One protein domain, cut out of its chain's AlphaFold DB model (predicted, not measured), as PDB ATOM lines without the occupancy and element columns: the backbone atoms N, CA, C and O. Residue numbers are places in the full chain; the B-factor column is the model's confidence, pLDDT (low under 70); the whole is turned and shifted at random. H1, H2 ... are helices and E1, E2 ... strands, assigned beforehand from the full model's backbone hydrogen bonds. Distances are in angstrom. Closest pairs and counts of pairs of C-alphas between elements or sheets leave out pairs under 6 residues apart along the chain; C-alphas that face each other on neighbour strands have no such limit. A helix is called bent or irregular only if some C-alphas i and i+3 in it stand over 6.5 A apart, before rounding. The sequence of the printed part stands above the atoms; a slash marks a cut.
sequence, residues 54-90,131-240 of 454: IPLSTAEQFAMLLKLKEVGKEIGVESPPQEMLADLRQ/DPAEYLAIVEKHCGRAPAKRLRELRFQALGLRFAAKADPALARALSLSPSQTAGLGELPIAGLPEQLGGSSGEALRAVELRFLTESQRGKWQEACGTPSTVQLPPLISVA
ATOM      1  N   ILE A  54      19.657 -43.812  50.955       86.88
ATOM      2  CA  ILE A  54      19.694 -45.257  50.726       86.88
ATOM      3  C   ILE A  54      20.734 -45.575  49.657       86.88
ATOM      4  O   ILE A  54      20.911 -44.794  48.726       86.88
ATOM      5  N   PRO A  55      21.445 -46.705  49.770       89.06
ATOM      6  CA  PRO A  55      22.253 -47.177  48.659       89.06
ATOM      7  C   PRO A  55      21.358 -47.413  47.440       89.06
ATOM      8  O   PRO A  55      20.226 -47.880  47.587       89.06
ATOM      9  N   LEU A  56      21.878 -47.116  46.247       86.31
ATOM     10  CA  LEU A  56      21.260 -47.575  45.001       86.31
ATOM     11  C   LEU A  56      21.149 -49.108  45.019       86.31
ATOM     12  O   LEU A  56      21.853 -49.770  45.787       86.31
ATOM     13  N   SER A  57      20.310 -49.707  44.177       86.62
ATOM     14  CA  SER A  57      20.315 -51.168  44.037       86.62
ATOM     15  C   SER A  57      21.693 -51.660  43.575       86.62
ATOM     16  O   SER A  57      22.409 -50.948  42.870       86.62
ATOM     17  N   THR A  58      22.086 -52.885  43.939       89.81
ATOM     18  CA  THR A  58      23.368 -53.480  43.511       89.81
ATOM     19  C   THR A  58      23.586 -53.339  41.999       89.81
ATOM     20  O   THR A  58      24.672 -52.963  41.562       89.81
ATOM     21  N   ALA A  59      22.529 -53.554  41.213       85.69
ATOM     22  CA  ALA A  59      22.518 -53.370  39.767       85.69
ATOM     23  C   ALA A  59      22.913 -51.957  39.329       85.69
ATOM     24  O   ALA A  59      23.830 -51.778  38.527       85.69
ATOM     25  N   GLU A  60      22.223 -50.951  39.869       84.75
ATOM     26  CA  GLU A  60      22.461 -49.542  39.559       84.75
ATOM     27  C   GLU A  60      23.868 -49.115  39.968       84.75
ATOM     28  O   GLU A  60      24.511 -48.369  39.237       84.75
ATOM     29  N   GLN A  61      24.374 -49.629  41.093       92.25
ATOM     30  CA  GLN A  61      25.730 -49.350  41.557       92.25
ATOM     31  C   GLN A  61      26.780 -49.815  40.537       92.25
ATOM     32  O   GLN A  61      27.638 -49.030  40.134       92.25
ATOM     33  N   PHE A  62      26.704 -51.071  40.081       92.69
ATOM     34  CA  PHE A  62      27.637 -51.592  39.076       92.69
ATOM     35  C   PHE A  62      27.459 -50.920  37.714       92.69
ATOM     36  O   PHE A  62      28.451 -50.568  37.077       92.69
ATOM     37  N   ALA A  63      26.217 -50.695  37.281       87.50
ATOM     38  CA  ALA A  63      25.935 -50.010  36.025       87.50
ATOM     39  C   ALA A  63      26.499 -48.582  36.017       87.50
ATOM     40  O   ALA A  63      27.096 -48.166  35.027       87.50
ATOM     41  N   MET A  64      26.353 -47.840  37.119       87.19
ATOM     42  CA  MET A  64      26.869 -46.476  37.241       87.19
ATOM     43  C   MET A  64      28.398 -46.440  37.196       87.19
ATOM     44  O   MET A  64      28.955 -45.614  36.480       87.19
ATOM     45  N   LEU A  65      29.078 -47.359  37.888       92.12
ATOM     46  CA  LEU A  65      30.539 -47.453  37.836       92.12
ATOM     47  C   LEU A  65      31.046 -47.821  36.437       92.12
ATOM     48  O   LEU A  65      31.959 -47.177  35.934       92.12
ATOM     49  N   LEU A  66      30.439 -48.815  35.784       92.38
ATOM     50  CA  LEU A  66      30.861 -49.280  34.456       92.38
ATOM     51  C   LEU A  66      30.588 -48.265  33.332       92.38
ATOM     52  O   LEU A  66      31.204 -48.360  32.272       92.38
ATOM     53  N   LYS A  67      29.694 -47.290  33.548       87.62
ATOM     54  CA  LYS A  67      29.467 -46.163  32.625       87.62
ATOM     55  C   LYS A  67      30.615 -45.142  32.633       87.62
ATOM     56  O   LYS A  67      30.729 -44.364  31.689       87.62
ATOM     57  N   LEU A  68      31.449 -45.117  33.675       87.06
ATOM     58  CA  LEU A  68      32.547 -44.159  33.792       87.06
ATOM     59  C   LEU A  68      33.783 -44.670  33.052       87.06
ATOM     60  O   LEU A  68      34.358 -45.704  33.400       87.06
ATOM     61  N   LYS A  69      34.235 -43.907  32.056       90.75
ATOM     62  CA  LYS A  69      35.421 -44.239  31.254       90.75
ATOM     63  C   LYS A  69      36.664 -44.398  32.129       90.75
ATOM     64  O   LYS A  69      37.518 -45.242  31.874       90.75
ATOM     65  N   GLU A  70      36.768 -43.581  33.164       91.69
ATOM     66  CA  GLU A  70      37.863 -43.556  34.121       91.69
ATOM     67  C   GLU A  70      37.888 -44.821  34.989       91.69
ATOM     68  O   GLU A  70      38.959 -45.383  35.209       91.69
ATOM     69  N   VAL A  71      36.717 -45.322  35.403       93.50
ATOM     70  CA  VAL A  71      36.602 -46.625  36.077       93.50
ATOM     71  C   VAL A  71      37.036 -47.741  35.134       93.50
ATOM     72  O   VAL A  71      37.800 -48.606  35.551       93.50
ATOM     73  N   GLY A  72      36.626 -47.686  33.860       93.81
ATOM     74  CA  GLY A  72      37.092 -48.602  32.814       93.81
ATOM     75  C   GLY A  72      38.621 -48.683  32.742       93.81
ATOM     76  O   GLY A  72      39.196 -49.768  32.806       93.81
ATOM     77  N   LYS A  73      39.304 -47.531  32.726       95.06
ATOM     78  CA  LYS A  73      40.777 -47.475  32.776       95.06
ATOM     79  C   LYS A  73      41.346 -48.097  34.053       95.06
ATOM     80  O   LYS A  73      42.306 -48.857  33.965       95.06
ATOM     81  N   GLU A  74      40.768 -47.805  35.220       95.56
ATOM     82  CA  GLU A  74      41.253 -48.352  36.496       95.56
ATOM     83  C   GLU A  74      41.075 -49.872  36.615       95.56
ATOM     84  O   GLU A  74      41.907 -50.529  37.241       95.56
ATOM     85  N   ILE A  75      40.025 -50.443  36.019       96.44
ATOM     86  CA  ILE A  75      39.817 -51.899  35.992       96.44
ATOM     87  C   ILE A  75      40.520 -52.580  34.806       96.44
ATOM     88  O   ILE A  75      40.450 -53.798  34.702       96.44
ATOM     89  N   GLY A  76      41.190 -51.834  33.920       95.75
ATOM     90  CA  GLY A  76      41.877 -52.381  32.743       95.75
ATOM     91  C   GLY A  76      40.948 -52.791  31.592       95.75
ATOM     92  O   GLY A  76      41.309 -53.648  30.791       95.75
ATOM     93  N   VAL A  77      39.754 -52.199  31.509       93.62
ATOM     94  CA  VAL A  77      38.734 -52.467  30.486       93.62
ATOM     95  C   VAL A  77      38.342 -51.140  29.828       93.62
ATOM     96  O   VAL A  77      37.556 -50.376  30.383       93.62
ATOM     97  N   GLU A  78      38.883 -50.840  28.640       87.81
ATOM     98  CA  GLU A  78      38.607 -49.568  27.940       87.81
ATOM     99  C   GLU A  78      37.117 -49.351  27.647       87.81
ATOM    100  O   GLU A  78      36.636 -48.216  27.635       87.81
ATOM    101  N   SER A  79      36.378 -50.431  27.392       89.38
ATOM    102  CA  SER A  79      34.928 -50.419  27.217       89.38
ATOM    103  C   SER A  79      34.334 -51.770  27.631       89.38
ATOM    104  O   SER A  79      34.850 -52.804  27.202       89.38
ATOM    105  N   PRO A  80      33.265 -51.792  28.450       89.38
ATOM    106  CA  PRO A  80      32.549 -53.014  28.813       89.38
ATOM    107  C   PRO A  80      32.153 -53.846  27.578       89.38
ATOM    108  O   PRO A  80      31.512 -53.297  26.676       89.38
ATOM    109  N   PRO A  81      32.461 -55.159  27.520       93.81
ATOM    110  CA  PRO A  81      31.963 -56.024  26.453       93.81
ATOM    111  C   PRO A  81      30.429 -55.986  26.375       93.81
ATOM    112  O   PRO A  81      29.750 -56.030  27.403       93.81
ATOM    113  N   GLN A  82      29.863 -55.925  25.165       91.62
ATOM    114  CA  GLN A  82      28.401 -55.851  24.984       91.62
ATOM    115  C   GLN A  82      27.678 -57.066  25.582       91.62
ATOM    116  O   GLN A  82      26.598 -56.917  26.152       91.62
ATOM    117  N   GLU A  83      28.298 -58.246  25.519       93.44
ATOM    118  CA  GLU A  83      27.790 -59.477  26.134       93.44
ATOM    119  C   GLU A  83      27.719 -59.370  27.661       93.44
ATOM    120  O   GLU A  83      26.719 -59.756  28.260       93.44
ATOM    121  N   MET A  84      28.722 -58.754  28.295       93.62
ATOM    122  CA  MET A  84      28.704 -58.486  29.734       93.62
ATOM    123  C   MET A  84      27.531 -57.574  30.105       93.62
ATOM    124  O   MET A  84      26.807 -57.844  31.058       93.62
ATOM    125  N   LEU A  85      27.305 -56.503  29.336       89.12
ATOM    126  CA  LEU A  85      26.171 -55.602  29.563       89.12
ATOM    127  C   LEU A  85      24.821 -56.301  29.340       89.12
ATOM    128  O   LEU A  85      23.854 -55.987  30.036       89.12
ATOM    129  N   ALA A  86      24.736 -57.231  28.387       88.69
ATOM    130  CA  ALA A  86      23.542 -58.036  28.150       88.69
ATOM    131  C   ALA A  86      23.254 -58.988  29.323       88.69
ATOM    132  O   ALA A  86      22.136 -58.965  29.838       88.69
ATOM    133  N   ASP A  87      24.263 -59.725  29.800       89.88
ATOM    134  CA  ASP A  87      24.165 -60.616  30.966       89.88
ATOM    135  C   ASP A  87      23.736 -59.828  32.220       89.88
ATOM    136  O   ASP A  87      22.812 -60.224  32.934       89.88
ATOM    137  N   LEU A  88      24.333 -58.650  32.450       87.88
ATOM    138  CA  LEU A  88      23.958 -57.755  33.551       87.88
ATOM    139  C   LEU A  88      22.499 -57.287  33.450       87.88
ATOM    140  O   LEU A  88      21.780 -57.277  34.447       87.88
ATOM    141  N   ARG A  89      22.023 -56.922  32.252       85.56
ATOM    142  CA  ARG A  89      20.613 -56.544  32.035       85.56
ATOM    143  C   ARG A  89      19.671 -57.724  32.247       85.56
ATOM    144  O   ARG A  89      18.574 -57.528  32.766       85.56
ATOM    145  N   GLN A  90      20.067 -58.927  31.836       87.94
ATOM    146  CA  GLN A  90      19.275 -60.134  32.046       87.94
ATOM    147  C   GLN A  90      19.140 -60.445  33.537       87.94
ATOM    148  O   GLN A  90      18.038 -60.760  33.973       87.94
ATOM    149  N   ASP A 131      22.519 -60.467  44.913       88.06
ATOM    150  CA  ASP A 131      23.811 -60.591  45.585       88.06
ATOM    151  C   ASP A 131      24.908 -59.912  44.736       88.06
ATOM    152  O   ASP A 131      25.061 -60.248  43.556       88.06
ATOM    153  N   PRO A 132      25.700 -58.966  45.285       91.56
ATOM    154  CA  PRO A 132      26.859 -58.405  44.592       91.56
ATOM    155  C   PRO A 132      27.800 -59.454  43.985       91.56
ATOM    156  O   PRO A 132      28.459 -59.160  42.988       91.56
ATOM    157  N   ALA A 133      27.861 -60.665  44.549       92.81
ATOM    158  CA  ALA A 133      28.655 -61.763  44.009       92.81
ATOM    159  C   ALA A 133      28.239 -62.172  42.584       92.81
ATOM    160  O   ALA A 133      29.111 -62.479  41.773       92.81
ATOM    161  N   GLU A 134      26.949 -62.121  42.243       93.00
ATOM    162  CA  GLU A 134      26.450 -62.508  40.914       93.00
ATOM    163  C   GLU A 134      26.903 -61.518  39.829       93.00
ATOM    164  O   GLU A 134      27.369 -61.921  38.763       93.00
ATOM    165  N   TYR A 135      26.879 -60.214  40.128       93.12
ATOM    166  CA  TYR A 135      27.403 -59.173  39.231       93.12
ATOM    167  C   TYR A 135      28.903 -59.328  39.015       93.12
ATOM    168  O   TYR A 135      29.393 -59.230  37.891       93.12
ATOM    169  N   LEU A 136      29.639 -59.581  40.097       95.00
ATOM    170  CA  LEU A 136      31.082 -59.771  40.033       95.00
ATOM    171  C   LEU A 136      31.455 -61.038  39.265       95.00
ATOM    172  O   LEU A 136      32.437 -61.003  38.533       95.00
ATOM    173  N   ALA A 137      30.663 -62.109  39.361       95.75
ATOM    174  CA  ALA A 137      30.859 -63.321  38.570       95.75
ATOM    175  C   ALA A 137      30.668 -63.063  37.065       95.75
ATOM    176  O   ALA A 137      31.440 -63.575  36.257       95.75
ATOM    177  N   ILE A 138      29.696 -62.226  36.680       95.19
ATOM    178  CA  ILE A 138      29.521 -61.799  35.282       95.19
ATOM    179  C   ILE A 138      30.737 -60.987  34.815       95.19
ATOM    180  O   ILE A 138      31.292 -61.259  33.752       95.19
ATOM    181  N   VAL A 139      31.208 -60.028  35.617       95.50
ATOM    182  CA  VAL A 139      32.406 -59.243  35.272       95.50
ATOM    183  C   VAL A 139      33.649 -60.134  35.206       95.50
ATOM    184  O   VAL A 139      34.454 -59.980  34.294       95.50
ATOM    185  N   GLU A 140      33.798 -61.101  36.109       97.19
ATOM    186  CA  GLU A 140      34.912 -62.053  36.111       97.19
ATOM    187  C   GLU A 140      34.888 -62.971  34.887       97.19
ATOM    188  O   GLU A 140      35.927 -63.173  34.264       97.19
ATOM    189  N   LYS A 141      33.709 -63.463  34.490       96.69
ATOM    190  CA  LYS A 141      33.520 -64.264  33.271       96.69
ATOM    191  C   LYS A 141      34.007 -63.526  32.020       96.69
ATOM    192  O   LYS A 141      34.619 -64.145  31.158       96.69
ATOM    193  N   HIS A 142      33.736 -62.223  31.922       96.62
ATOM    194  CA  HIS A 142      33.985 -61.436  30.705       96.62
ATOM    195  C   HIS A 142      35.306 -60.660  30.709       96.62
ATOM    196  O   HIS A 142      35.889 -60.436  29.653       96.62
ATOM    197  N   CYS A 143      35.784 -60.237  31.878       96.44
ATOM    198  CA  CYS A 143      36.964 -59.376  32.027       96.44
ATOM    199  C   CYS A 143      38.072 -60.023  32.877       96.44
ATOM    200  O   CYS A 143      39.187 -59.515  32.934       96.44
ATOM    201  N   GLY A 144      37.793 -61.141  33.545       97.50
ATOM    202  CA  GLY A 144      38.720 -61.810  34.450       97.50
ATOM    203  C   GLY A 144      38.626 -61.337  35.903       97.50
ATOM    204  O   GLY A 144      37.987 -60.342  36.258       97.50
ATOM    205  N   ARG A 145      39.309 -62.079  36.778       97.69
ATOM    206  CA  ARG A 145      39.218 -61.920  38.238       97.69
ATOM    207  C   ARG A 145      39.770 -60.594  38.754       97.69
ATOM    208  O   ARG A 145      39.232 -60.034  39.708       97.69
ATOM    209  N   ALA A 146      40.852 -60.094  38.155       97.38
ATOM    210  CA  ALA A 146      41.482 -58.847  38.590       97.38
ATOM    211  C   ALA A 146      40.576 -57.621  38.339       97.38
ATOM    212  O   ALA A 146      40.339 -56.885  39.301       97.38
ATOM    213  N   PRO A 147      39.978 -57.435  37.142       97.38
ATOM    214  CA  PRO A 147      38.991 -56.373  36.921       97.38
ATOM    215  C   PRO A 147      37.758 -56.477  37.823       97.38
ATOM    216  O   PRO A 147      37.337 -55.472  38.393       97.38
ATOM    217  N   ALA A 148      37.217 -57.684  38.031       97.50
ATOM    218  CA  ALA A 148      36.084 -57.890  38.936       97.50
ATOM    219  C   ALA A 148      36.425 -57.489  40.383       97.50
ATOM    220  O   ALA A 148      35.681 -56.739  41.021       97.50
ATOM    221  N   LYS A 149      37.592 -57.915  40.887       97.44
ATOM    222  CA  LYS A 149      38.088 -57.505  42.208       97.44
ATOM    223  C   LYS A 149      38.210 -55.982  42.300       97.44
ATOM    224  O   LYS A 149      37.698 -55.396  43.251       97.44
ATOM    225  N   ARG A 150      38.833 -55.340  41.306       97.56
ATOM    226  CA  ARG A 150      39.023 -53.885  41.309       97.56
ATOM    227  C   ARG A 150      37.696 -53.128  41.256       97.56
ATOM    228  O   ARG A 150      37.521 -52.151  41.975       97.56
ATOM    229  N   LEU A 151      36.725 -53.598  40.478       97.12
ATOM    230  CA  LEU A 151      35.392 -52.998  40.432       97.12
ATOM    231  C   LEU A 151      34.681 -53.076  41.795       97.12
ATOM    232  O   LEU A 151      34.039 -52.110  42.210       97.12
ATOM    233  N   ARG A 152      34.834 -54.191  42.526       97.31
ATOM    234  CA  ARG A 152      34.325 -54.328  43.902       97.31
ATOM    235  C   ARG A 152      34.975 -53.324  44.858       97.31
ATOM    236  O   ARG A 152      34.273 -52.700  45.649       97.31
ATOM    237  N   GLU A 153      36.293 -53.166  44.775       97.62
ATOM    238  CA  GLU A 153      37.050 -52.195  45.572       97.62
ATOM    239  C   GLU A 153      36.539 -50.766  45.333       97.62
ATOM    240  O   GLU A 153      36.214 -50.055  46.285       97.62
ATOM    241  N   LEU A 154      36.384 -50.370  44.063       96.81
ATOM    242  CA  LEU A 154      35.859 -49.055  43.677       96.81
ATOM    243  C   LEU A 154      34.427 -48.839  44.171       96.81
ATOM    244  O   LEU A 154      34.108 -47.769  44.684       96.81
ATOM    245  N   ARG A 155      33.577 -49.867  44.110       96.75
ATOM    246  CA  ARG A 155      32.227 -49.820  44.686       96.75
ATOM    247  C   ARG A 155      32.247 -49.511  46.181       96.75
ATOM    248  O   ARG A 155      31.466 -48.679  46.635       96.75
ATOM    249  N   PHE A 156      33.127 -50.146  46.952       97.00
ATOM    250  CA  PHE A 156      33.231 -49.862  48.384       97.00
ATOM    251  C   PHE A 156      33.787 -48.469  48.671       97.00
ATOM    252  O   PHE A 156      33.271 -47.800  49.562       97.00
ATOM    253  N   GLN A 157      34.763 -48.000  47.890       95.75
ATOM    254  CA  GLN A 157      35.263 -46.627  48.001       95.75
ATOM    255  C   GLN A 157      34.173 -45.586  47.697       95.75
ATOM    256  O   GLN A 157      34.083 -44.576  48.387       95.75
ATOM    257  N   ALA A 158      33.319 -45.849  46.706       93.56
ATOM    258  CA  ALA A 158      32.233 -44.956  46.305       93.56
ATOM    259  C   ALA A 158      31.030 -44.958  47.269       93.56
ATOM    260  O   ALA A 158      30.307 -43.970  47.363       93.56
ATOM    261  N   LEU A 159      30.793 -46.063  47.984       94.31
ATOM    262  CA  LEU A 159      29.750 -46.154  49.015       94.31
ATOM    263  C   LEU A 159      30.211 -45.611  50.376       94.31
ATOM    264  O   LEU A 159      29.388 -45.114  51.149       94.31
ATOM    265  N   GLY A 160      31.499 -45.757  50.691       95.88
ATOM    266  CA  GLY A 160      32.020 -45.609  52.048       95.88
ATOM    267  C   GLY A 160      31.506 -46.699  52.996       95.88
ATOM    268  O   GLY A 160      30.546 -47.417  52.705       95.88
ATOM    269  N   LEU A 161      32.117 -46.818  54.170       96.38
ATOM    270  CA  LEU A 161      31.808 -47.839  55.175       96.38
ATOM    271  C   LEU A 161      30.327 -47.814  55.578       96.38
ATOM    272  O   LEU A 161      29.702 -48.870  55.713       96.38
ATOM    273  N   ARG A 162      29.758 -46.605  55.706       93.88
ATOM    274  CA  ARG A 162      28.351 -46.362  56.061       93.88
ATOM    275  C   ARG A 162      27.383 -47.160  55.196       93.88
ATOM    276  O   ARG A 162      26.520 -47.860  55.724       93.88
ATOM    277  N   PHE A 163      27.501 -47.037  53.875       94.38
ATOM    278  CA  PHE A 163      26.568 -47.673  52.947       94.38
ATOM    279  C   PHE A 163      27.081 -49.005  52.422       94.38
ATOM    280  O   PHE A 163      26.258 -49.866  52.128       94.38
ATOM    281  N   ALA A 164      28.395 -49.227  52.375       95.25
ATOM    282  CA  ALA A 164      28.972 -50.503  51.966       95.25
ATOM    283  C   ALA A 164      28.530 -51.640  52.894       95.25
ATOM    284  O   ALA A 164      28.074 -52.670  52.408       95.25
ATOM    285  N   ALA A 165      28.573 -51.441  54.217       94.06
ATOM    286  CA  ALA A 165      28.125 -52.455  55.175       94.06
ATOM    287  C   ALA A 165      26.609 -52.727  55.093       94.06
ATOM    288  O   ALA A 165      26.169 -53.851  55.322       94.06
ATOM    289  N   LYS A 166      25.807 -51.714  54.734       90.50
ATOM    290  CA  LYS A 166      24.354 -51.857  54.532       90.50
ATOM    291  C   LYS A 166      24.020 -52.549  53.205       90.50
ATOM    292  O   LYS A 166      23.091 -53.345  53.153       90.50
ATOM    293  N   ALA A 167      24.763 -52.235  52.145       90.00
ATOM    294  CA  ALA A 167      24.552 -52.746  50.792       90.00
ATOM    295  C   ALA A 167      25.243 -54.097  50.525       90.00
ATOM    296  O   ALA A 167      25.017 -54.696  49.477       90.00
ATOM    297  N   ASP A 168      26.120 -54.558  51.419       92.69
ATOM    298  CA  ASP A 168      26.789 -55.859  51.351       92.69
ATOM    299  C   ASP A 168      26.853 -56.484  52.764       92.69
ATOM    300  O   ASP A 168      27.796 -56.244  53.530       92.69
ATOM    301  N   PRO A 169      25.860 -57.315  53.136       88.25
ATOM    302  CA  PRO A 169      25.855 -57.999  54.427       88.25
ATOM    303  C   PRO A 169      27.056 -58.934  54.635       88.25
ATOM    304  O   PRO A 169      27.422 -59.212  55.779       88.25
ATOM    305  N   ALA A 170      27.676 -59.444  53.561       91.56
ATOM    306  CA  ALA A 170      28.865 -60.283  53.673       91.56
ATOM    307  C   ALA A 170      30.077 -59.461  54.125       91.56
ATOM    308  O   ALA A 170      30.831 -59.921  54.984       91.56
ATOM    309  N   LEU A 171      30.216 -58.224  53.636       94.38
ATOM    310  CA  LEU A 171      31.212 -57.275  54.137       94.38
ATOM    311  C   LEU A 171      30.993 -56.970  55.625       94.38
ATOM    312  O   LEU A 171      31.939 -57.052  56.408       94.38
ATOM    313  N   ALA A 172      29.758 -56.667  56.039       91.00
ATOM    314  CA  ALA A 172      29.452 -56.385  57.445       91.00
ATOM    315  C   ALA A 172      29.834 -57.558  58.371       91.00
ATOM    316  O   ALA A 172      30.449 -57.350  59.421       91.00
ATOM    317  N   ARG A 173      29.549 -58.802  57.952       93.69
ATOM    318  CA  ARG A 173      29.974 -60.021  58.664       93.69
ATOM    319  C   ARG A 173      31.495 -60.177  58.697       93.69
ATOM    320  O   ARG A 173      32.048 -60.469  59.756       93.69
ATOM    321  N   ALA A 174      32.174 -59.945  57.572       96.06
ATOM    322  CA  ALA A 174      33.631 -60.046  57.472       96.06
ATOM    323  C   ALA A 174      34.344 -59.049  58.400       96.06
ATOM    324  O   ALA A 174      35.318 -59.410  59.069       96.06
ATOM    325  N   LEU A 175      33.823 -57.822  58.492       97.19
ATOM    326  CA  LEU A 175      34.292 -56.801  59.430       97.19
ATOM    327  C   LEU A 175      33.911 -57.114  60.882       97.19
ATOM    328  O   LEU A 175      34.550 -56.602  61.793       97.19
ATOM    329  N   SER A 176      32.913 -57.967  61.123       96.69
ATOM    330  CA  SER A 176      32.460 -58.321  62.475       96.69
ATOM    331  C   SER A 176      32.130 -57.068  63.302       96.69
ATOM    332  O   SER A 176      32.620 -56.898  64.418       96.69
ATOM    333  N   LEU A 177      31.363 -56.143  62.710       94.31
ATOM    334  CA  LEU A 177      30.973 -54.890  63.364       94.31
ATOM    335  C   LEU A 177      30.133 -55.184  64.611       94.31
ATOM    336  O   LEU A 177      29.198 -55.984  64.563       94.31
ATOM    337  N   SER A 178      30.444 -54.526  65.730       94.44
ATOM    338  CA  SER A 178      29.623 -54.646  66.937       94.44
ATOM    339  C   SER A 178      28.229 -54.027  66.720       94.44
ATOM    340  O   SER A 178      28.041 -53.212  65.808       94.44
ATOM    341  N   PRO A 179      27.233 -54.326  67.576       93.25
ATOM    342  CA  PRO A 179      25.946 -53.631  67.534       93.25
ATOM    343  C   PRO A 179      26.080 -52.107  67.690       93.25
ATOM    344  O   PRO A 179      25.406 -51.357  66.988       93.25
ATOM    345  N   SER A 180      26.997 -51.641  68.550       94.00
ATOM    346  CA  SER A 180      27.262 -50.208  68.741       94.00
ATOM    347  C   SER A 180      27.894 -49.556  67.509       94.00
ATOM    348  O   SER A 180      27.496 -48.458  67.132       94.00
ATOM    349  N   GLN A 181      28.820 -50.241  66.831       95.00
ATOM    350  CA  GLN A 181      29.355 -49.783  65.547       95.00
ATOM    351  C   GLN A 181      28.268 -49.788  64.469       95.00
ATOM    352  O   GLN A 181      28.122 -48.827  63.731       95.00
ATOM    353  N   THR A 182      27.438 -50.824  64.400       92.62
ATOM    354  CA  THR A 182      26.343 -50.880  63.421       92.62
ATOM    355  C   THR A 182      25.371 -49.707  63.600       92.62
ATOM    356  O   THR A 182      24.995 -49.072  62.617       92.62
ATOM    357  N   ALA A 183      25.031 -49.356  64.846       90.00
ATOM    358  CA  ALA A 183      24.226 -48.175  65.161       90.00
ATOM    359  C   ALA A 183      24.940 -46.852  64.808       90.00
ATOM    360  O   ALA A 183      24.306 -45.924  64.317       90.00
ATOM    361  N   GLY A 184      26.259 -46.779  65.013       92.00
ATOM    362  CA  GLY A 184      27.077 -45.597  64.723       92.00
ATOM    363  C   GLY A 184      27.383 -45.353  63.240       92.00
ATOM    364  O   GLY A 184      27.831 -44.262  62.899       92.00
ATOM    365  N   LEU A 185      27.127 -46.313  62.338       91.94
ATOM    366  CA  LEU A 185      27.365 -46.134  60.896       91.94
ATOM    367  C   LEU A 185      26.603 -44.930  60.319       91.94
ATOM    368  O   LEU A 185      27.082 -44.297  59.380       91.94
ATOM    369  N   GLY A 186      25.435 -44.598  60.879       87.62
ATOM    370  CA  GLY A 186      24.623 -43.452  60.458       87.62
ATOM    371  C   GLY A 186      25.276 -42.085  60.696       87.62
ATOM    372  O   GLY A 186      24.899 -41.123  60.030       87.62
ATOM    373  N   GLU A 187      26.275 -42.016  61.578       90.88
ATOM    374  CA  GLU A 187      27.007 -40.789  61.915       90.88
ATOM    375  C   GLU A 187      28.236 -40.570  61.024       90.88
ATOM    376  O   GLU A 187      28.837 -39.496  61.034       90.88
ATOM    377  N   LEU A 188      28.633 -41.582  60.244       92.19
ATOM    378  CA  LEU A 188      29.758 -41.448  59.328       92.19
ATOM    379  C   LEU A 188      29.396 -40.524  58.154       92.19
ATOM    380  O   LEU A 188      28.257 -40.579  57.654       92.19
ATOM    381  N   PRO A 189      30.362 -39.722  57.669       90.62
ATOM    382  CA  PRO A 189      30.166 -38.929  56.472       90.62
ATOM    383  C   PRO A 189      29.869 -39.807  55.257       90.62
ATOM    384  O   PRO A 189      30.194 -40.995  55.205       90.62
ATOM    385  N   ILE A 190      29.245 -39.202  54.261       86.75
ATOM    386  CA  ILE A 190      28.860 -39.870  53.027       86.75
ATOM    387  C   ILE A 190      29.949 -39.705  51.958       86.75
ATOM    388  O   ILE A 190      30.374 -38.586  51.663       86.75
ATOM    389  N   ALA A 191      30.368 -40.812  51.343       85.75
ATOM    390  CA  ALA A 191      31.353 -40.805  50.263       85.75
ATOM    391  C   ALA A 191      30.890 -39.997  49.047       85.75
ATOM    392  O   ALA A 191      29.765 -40.147  48.571       85.75
ATOM    393  N   GLY A 192      31.778 -39.131  48.552       79.50
ATOM    394  CA  GLY A 192      31.552 -38.335  47.344       79.50
ATOM    395  C   GLY A 192      30.592 -37.152  47.515       79.50
ATOM    396  O   GLY A 192      30.422 -36.393  46.562       79.50
ATOM    397  N   LEU A 193      29.993 -36.962  48.698       76.81
ATOM    398  CA  LEU A 193      29.188 -35.777  48.997       76.81
ATOM    399  C   LEU A 193      30.058 -34.633  49.570       76.81
ATOM    400  O   LEU A 193      31.049 -34.889  50.260       76.81
ATOM    401  N   PRO A 194      29.668 -33.365  49.363       72.69
ATOM    402  CA  PRO A 194      30.251 -32.217  50.059       72.69
ATOM    403  C   PRO A 194      30.024 -32.252  51.576       72.69
ATOM    404  O   PRO A 194      28.977 -32.709  52.045       72.69
ATOM    405  N   GLU A 195      30.945 -31.674  52.355       76.50
ATOM    406  CA  GLU A 195      30.854 -31.602  53.826       76.50
ATOM    407  C   GLU A 195      29.558 -30.944  54.321       76.50
ATOM    408  O   GLU A 195      28.973 -31.367  55.318       76.50
ATOM    409  N   GLN A 196      29.045 -29.949  53.592       66.44
ATOM    410  CA  GLN A 196      27.816 -29.233  53.946       66.44
ATOM    411  C   GLN A 196      26.558 -30.113  53.845       66.44
ATOM    412  O   GLN A 196      25.533 -29.786  54.447       66.44
ATOM    413  N   LEU A 197      26.628 -31.219  53.097       64.31
ATOM    414  CA  LEU A 197      25.568 -32.223  52.962       64.31
ATOM    415  C   LEU A 197      25.822 -33.460  53.842       64.31
ATOM    416  O   LEU A 197      25.165 -34.484  53.666       64.31
ATOM    417  N   GLY A 198      26.765 -33.375  54.786       77.56
ATOM    418  CA  GLY A 198      27.185 -34.510  55.611       77.56
ATOM    419  C   GLY A 198      28.122 -35.474  54.881       77.56
ATOM    420  O   GLY A 198      28.242 -36.631  55.278       77.56
ATOM    421  N   GLY A 199      28.755 -35.030  53.796       85.12
ATOM    422  CA  GLY A 199      29.768 -35.785  53.074       85.12
ATOM    423  C   GLY A 199      31.195 -35.528  53.552       85.12
ATOM    424  O   GLY A 199      31.423 -34.852  54.553       85.12
ATOM    425  N   SER A 200      32.171 -36.093  52.849       84.69
ATOM    426  CA  SER A 200      33.593 -35.815  53.060       84.69
ATOM    427  C   SER A 200      34.403 -36.207  51.821       84.69
ATOM    428  O   SER A 200      33.969 -37.045  51.025       84.69
ATOM    429  N   SER A 201      35.589 -35.613  51.646       85.69
ATOM    430  CA  SER A 201      36.520 -36.028  50.589       85.69
ATOM    431  C   SER A 201      36.972 -37.477  50.808       85.69
ATOM    432  O   SER A 201      36.937 -37.974  51.931       85.69
ATOM    433  N   GLY A 202      37.424 -38.171  49.757       86.12
ATOM    434  CA  GLY A 202      37.816 -39.584  49.871       86.12
ATOM    435  C   GLY A 202      38.893 -39.843  50.936       86.12
ATOM    436  O   GLY A 202      38.802 -40.811  51.689       86.12
ATOM    437  N   GLU A 203      39.878 -38.950  51.058       89.00
ATOM    438  CA  GLU A 203      40.935 -39.052  52.072       89.00
ATOM    439  C   GLU A 203      40.407 -38.778  53.488       89.00
ATOM    440  O   GLU A 203      40.647 -39.567  54.408       89.00
ATOM    441  N   ALA A 204      39.653 -37.689  53.664       90.81
ATOM    442  CA  ALA A 204      39.106 -37.310  54.962       90.81
ATOM    443  C   ALA A 204      38.077 -38.337  55.461       90.81
ATOM    444  O   ALA A 204      38.133 -38.744  56.624       90.81
ATOM    445  N   LEU A 205      37.214 -38.841  54.572       92.56
ATOM    446  CA  LEU A 205      36.299 -39.941  54.857       92.56
ATOM    447  C   LEU A 205      37.066 -41.168  55.346       92.56
ATOM    448  O   LEU A 205      36.763 -41.690  56.419       92.56
ATOM    449  N   ARG A 206      38.091 -41.606  54.603       94.06
ATOM    450  CA  ARG A 206      38.859 -42.809  54.951       94.06
ATOM    451  C   ARG A 206      39.537 -42.668  56.312       94.06
ATOM    452  O   ARG A 206      39.561 -43.623  57.085       94.06
ATOM    453  N   ALA A 207      40.034 -41.482  56.658       95.06
ATOM    454  CA  ALA A 207      40.585 -41.224  57.986       95.06
ATOM    455  C   ALA A 207      39.528 -41.378  59.101       95.06
ATOM    456  O   ALA A 207      39.823 -41.960  60.148       95.06
ATOM    457  N   VAL A 208      38.301 -40.893  58.879       95.19
ATOM    458  CA  VAL A 208      37.185 -41.028  59.831       95.19
ATOM    459  C   VAL A 208      36.747 -42.490  59.967       95.19
ATOM    460  O   VAL A 208      36.620 -42.986  61.086       95.19
ATOM    461  N   GLU A 209      36.597 -43.210  58.856       96.31
ATOM    462  CA  GLU A 209      36.240 -44.634  58.847       96.31
ATOM    463  C   GLU A 209      37.273 -45.494  59.577       96.31
ATOM    464  O   GLU A 209      36.923 -46.363  60.372       96.31
ATOM    465  N   LEU A 210      38.567 -45.241  59.366       96.50
ATOM    466  CA  LEU A 210      39.609 -45.995  60.060       96.50
ATOM    467  C   LEU A 210      39.576 -45.729  61.566       96.50
ATOM    468  O   LEU A 210      39.735 -46.664  62.344       96.50
ATOM    469  N   ARG A 211      39.311 -44.494  62.009       96.62
ATOM    470  CA  ARG A 211      39.147 -44.190  63.444       96.62
ATOM    471  C   ARG A 211      37.945 -44.903  64.060       96.62
ATOM    472  O   ARG A 211      38.010 -45.267  65.230       96.62
ATOM    473  N   PHE A 212      36.895 -45.123  63.274       96.25
ATOM    474  CA  PHE A 212      35.686 -45.832  63.687       96.25
ATOM    475  C   PHE A 212      35.898 -47.342  63.906       96.25
ATOM    476  O   PHE A 212      35.207 -47.977  64.707       96.25
ATOM    477  N   LEU A 213      36.867 -47.926  63.199       97.44
ATOM    478  CA  LEU A 213      37.172 -49.354  63.220       97.44
ATOM    479  C   LEU A 213      38.295 -49.701  64.214       97.44
ATOM    480  O   LEU A 213      39.238 -48.927  64.423       97.44
ATOM    481  N   THR A 214      38.233 -50.909  64.784       97.38
ATOM    482  CA  THR A 214      39.345 -51.502  65.552       97.38
ATOM    483  C   THR A 214      40.513 -51.859  64.633       97.38
ATOM    484  O   THR A 214      40.353 -51.946  63.418       97.38
ATOM    485  N   GLU A 215      41.700 -52.109  65.183       96.88
ATOM    486  CA  GLU A 215      42.893 -52.430  64.385       96.88
ATOM    487  C   GLU A 215      42.693 -53.635  63.447       96.88
ATOM    488  O   GLU A 215      42.963 -53.537  62.250       96.88
ATOM    489  N   SER A 216      42.110 -54.732  63.949       96.81
ATOM    490  CA  SER A 216      41.792 -55.910  63.126       96.81
ATOM    491  C   SER A 216      40.788 -55.591  62.009       96.81
ATOM    492  O   SER A 216      40.909 -56.085  60.888       96.81
ATOM    493  N   GLN A 217      39.807 -54.729  62.288       98.00
ATOM    494  CA  GLN A 217      38.805 -54.309  61.310       98.00
ATOM    495  C   GLN A 217      39.382 -53.374  60.243       98.00
ATOM    496  O   GLN A 217      39.002 -53.478  59.078       98.00
ATOM    497  N   ARG A 218      40.315 -52.487  60.617       97.94
ATOM    498  CA  ARG A 218      40.986 -51.565  59.687       97.94
ATOM    499  C   ARG A 218      41.698 -52.320  58.576       97.94
ATOM    500  O   ARG A 218      41.508 -51.961  57.421       97.94
ATOM    501  N   GLY A 219      42.446 -53.375  58.912       97.00
ATOM    502  CA  GLY A 219      43.138 -54.198  57.916       97.00
ATOM    503  C   GLY A 219      42.168 -54.798  56.894       97.00
ATOM    504  O   GLY A 219      42.356 -54.634  55.693       97.00
ATOM    505  N   LYS A 220      41.061 -55.382  57.370       97.75
ATOM    506  CA  LYS A 220      40.016 -55.956  56.506       97.75
ATOM    507  C   LYS A 220      39.316 -54.907  55.638       97.75
ATOM    508  O   LYS A 220      39.042 -55.166  54.471       97.75
ATOM    509  N   TRP A 221      39.021 -53.727  56.187       97.56
ATOM    510  CA  TRP A 221      38.406 -52.636  55.423       97.56
ATOM    511  C   TRP A 221      39.356 -52.087  54.357       97.56
ATOM    512  O   TRP A 221      38.962 -51.896  53.212       97.56
ATOM    513  N   GLN A 222      40.631 -51.896  54.703       97.06
ATOM    514  CA  GLN A 222      41.652 -51.460  53.753       97.06
ATOM    515  C   GLN A 222      41.864 -52.480  52.635       97.06
ATOM    516  O   GLN A 222      41.975 -52.075  51.482       97.06
ATOM    517  N   GLU A 223      41.875 -53.774  52.959       97.12
ATOM    518  CA  GLU A 223      41.941 -54.851  51.972       97.12
ATOM    519  C   GLU A 223      40.705 -54.859  51.062       97.12
ATOM    520  O   GLU A 223      40.846 -54.950  49.846       97.12
ATOM    521  N   ALA A 224      39.504 -54.690  51.627       97.00
ATOM    522  CA  ALA A 224      38.259 -54.638  50.865       97.00
ATOM    523  C   ALA A 224      38.198 -53.433  49.910       97.00
ATOM    524  O   ALA A 224      37.715 -53.569  48.788       97.00
ATOM    525  N   CYS A 225      38.682 -52.264  50.333       96.25
ATOM    526  CA  CYS A 225      38.742 -51.067  49.494       96.25
ATOM    527  C   CYS A 225      39.922 -51.061  48.518       96.25
ATOM    528  O   CYS A 225      39.910 -50.261  47.588       96.25
ATOM    529  N   GLY A 226      40.957 -51.870  48.742       96.69
ATOM    530  CA  GLY A 226      42.186 -51.849  47.956       96.69
ATOM    531  C   GLY A 226      42.877 -50.477  47.910       96.69
ATOM    532  O   GLY A 226      42.750 -49.631  48.814       96.69
ATOM    533  N   THR A 227      43.628 -50.262  46.828       96.12
ATOM    534  CA  THR A 227      44.350 -49.009  46.556       96.12
ATOM    535  C   THR A 227      43.352 -47.868  46.319       96.12
ATOM    536  O   THR A 227      42.426 -48.052  45.522       96.12
ATOM    537  N   PRO A 228      43.506 -46.695  46.967       94.94
ATOM    538  CA  PRO A 228      42.665 -45.531  46.690       94.94
ATOM    539  C   PRO A 228      42.577 -45.236  45.188       94.94
ATOM    540  O   PRO A 228      43.588 -45.275  44.488       94.94
ATOM    541  N   SER A 229      41.368 -44.989  44.695       93.25
ATOM    542  CA  SER A 229      41.145 -44.520  43.331       93.25
ATOM    543  C   SER A 229      41.728 -43.120  43.162       93.25
ATOM    544  O   SER A 229      41.708 -42.303  44.084       93.25
ATOM    545  N   THR A 230      42.244 -42.849  41.968       89.38
ATOM    546  CA  THR A 230      42.672 -41.494  41.575       89.38
ATOM    547  C   THR A 230      41.536 -40.698  40.935       89.38
ATOM    548  O   THR A 230      41.677 -39.510  40.657       89.38
ATOM    549  N   VAL A 231      40.407 -41.363  40.698       88.00
ATOM    550  CA  VAL A 231      39.234 -40.843  40.012       88.00
ATOM    551  C   VAL A 231      38.205 -40.409  41.050       88.00
ATOM    552  O   VAL A 231      38.023 -41.047  42.087       88.00
ATOM    553  N   GLN A 232      37.488 -39.325  40.761       85.12
ATOM    554  CA  GLN A 232      36.339 -38.931  41.565       85.12
ATOM    555  C   GLN A 232      35.177 -39.900  41.313       85.12
ATOM    556  O   GLN A 232      34.511 -39.845  40.280       85.12
ATOM    557  N   LEU A 233      34.950 -40.806  42.262       88.12
ATOM    558  CA  LEU A 233      33.855 -41.766  42.195       88.12
ATOM    559  C   LEU A 233      32.513 -41.091  42.524       88.12
ATOM    560  O   LEU A 233      32.462 -40.227  43.406       88.12
ATOM    561  N   PRO A 234      31.420 -41.473  41.844       84.75
ATOM    562  CA  PRO A 234      30.109 -40.913  42.112       84.75
ATOM    563  C   PRO A 234      29.535 -41.461  43.419       84.75
ATOM    564  O   PRO A 234      29.835 -42.598  43.792       84.75
ATOM    565  N   PRO A 235      28.665 -40.698  44.098       85.19
ATOM    566  CA  PRO A 235      27.903 -41.235  45.211       85.19
ATOM    567  C   PRO A 235      27.000 -42.369  44.703       85.19
ATOM    568  O   PRO A 235      26.122 -42.159  43.871       85.19
ATOM    569  N   LEU A 236      27.193 -43.585  45.216       90.88
ATOM    570  CA  LEU A 236      26.384 -44.762  44.856       90.88
ATOM    571  C   LEU A 236      25.133 -44.906  45.733       90.88
ATOM    572  O   LEU A 236      24.713 -46.002  46.123       90.88
ATOM    573  N   ILE A 237      24.542 -43.767  46.062       86.38
ATOM    574  CA  ILE A 237      23.388 -43.637  46.936       86.38
ATOM    575  C   ILE A 237      22.344 -42.747  46.270       86.38
ATOM    576  O   ILE A 237      22.656 -41.891  45.445       86.38
ATOM    577  N   SER A 238      21.097 -42.915  46.667       79.00
ATOM    578  CA  SER A 238      20.024 -41.983  46.373       79.00
ATOM    579  C   SER A 238      19.467 -41.418  47.671       79.00
ATOM    580  O   SER A 238      19.627 -41.975  48.761       79.00
ATOM    581  N   VAL A 239      18.794 -40.279  47.562       71.31
ATOM    582  CA  VAL A 239      17.879 -39.860  48.619       71.31
ATOM    583  C   VAL A 239      16.703 -40.834  48.564       71.31
ATOM    584  O   VAL A 239      16.024 -40.915  47.539       71.31
ATOM    585  N   ALA A 240      16.498 -41.604  49.634       68.50
ATOM    586  CA  ALA A 240      15.321 -42.443  49.814       68.50
ATOM    587  C   ALA A 240      14.112 -41.557  49.601       68.50
ATOM    588  O   ALA A 240      14.029 -40.506  50.237       68.50
TER     589      ALA A 240
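AT A GLANCE: This is residues 54 to 90 and 131 to 240 of the 454 residues of an uncharacterized protein of Planctomyces sp. SH-PL14 (UniProt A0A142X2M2). A long, sharply kinked helix, H5, runs through the middle of this domain, and other helices pack round it: H1, H2 and H4 on its earlier part, with H3 packed on H4, and H9, H8, H7 and H6 following one another along the rest of it. The two ends of the printed part meet, residues 54 to 55 pairing antiparallel with residues 237 to 238 of the short strand E1. The printed part has 147 residues, with nine named helices, H1 to H9, followed by one named strand; the class is mostly helix. It is compact, with a radius of gyration of the C-alphas of 14.9 A and spans of 43 by 31 by 29 A.

HOW THE PARTS SIT: H1, residues 58 to 66, touches H5, residues 145 to 167, at a steep tilt of 54 degrees, opposite ways; the closest C-alphas are those of Gln 61 and Arg 155, 7.2 A apart. H2, residues 69 to 75, touches H5 with Ile 75 and Pro 147 closest, their C-alphas 4.6 A apart. H3, residues 82 to 90, touches H4, residues 132 to 143, at a shallow tilt of 20 degrees, opposite ways, the C-alphas of Met 84 and His 142 closest at 6.1 A. H4 and H5 form a helical hairpin at 23 degrees, the C-alphas of Glu 140 and Ala 148 closest at 5.2 A. H5, the hub, touches seven helices and has a kink of 120 degrees near residue 161. H6, residues 169 to 175, and H5 touch only at the corner, the C-alphas of Ala 165 and Ala 172 closest at 4.7 A. H7, residues 179 to 187, and H5 only just touch, with 3 pairs of C-alphas within 8 A, Arg 162 and Leu 185 closest at 4.9 A. H8, residues 202 to 212, touches H5 with the C-alphas of Leu 161 and Glu 209 closest at 6.6 A. H9, residues 215 to 225, touches H5 at a steep tilt of 55 degrees, the C-alphas of Glu 153 and Cys 225 closest at 4.4 A. Every O i to N i+4 pair is within hydrogen-bond range in H1, H2, H3, H4, H6 and H8, against 15 of 19 in H5, 3 of 5 in H7 and 6 of 7 in H9.

IN THESE COORDINATES: H1 begins at C-alpha 58, (23.368, -53.480, 43.511). H4 is 16.2 A long, H5 21.4 A, H8 15.3 A and H9 15.5 A. H5 is irregular, C-alphas 158 and 161 being 9.3 A apart, and H7 is only just irregular, C-alphas 183 and 186 being 6.7 A apart. E1, residues 237 to 239, pairs with no named strand and ends at C-alpha 239, (17.879, -39.860, 48.619).

THE WHOLE: The two C-alphas farthest apart, those of Gln 82 and Ser 180, are 44.1 A apart. Residues 91 to 130 are not printed, and C-alphas 90 and 131 are 14.3 A apart across the cut. The links H7 to H8 and H9 to E1 are long. The mean pLDDT of the printed part is 91.4; residues 196 to 197 and 240 are under 70.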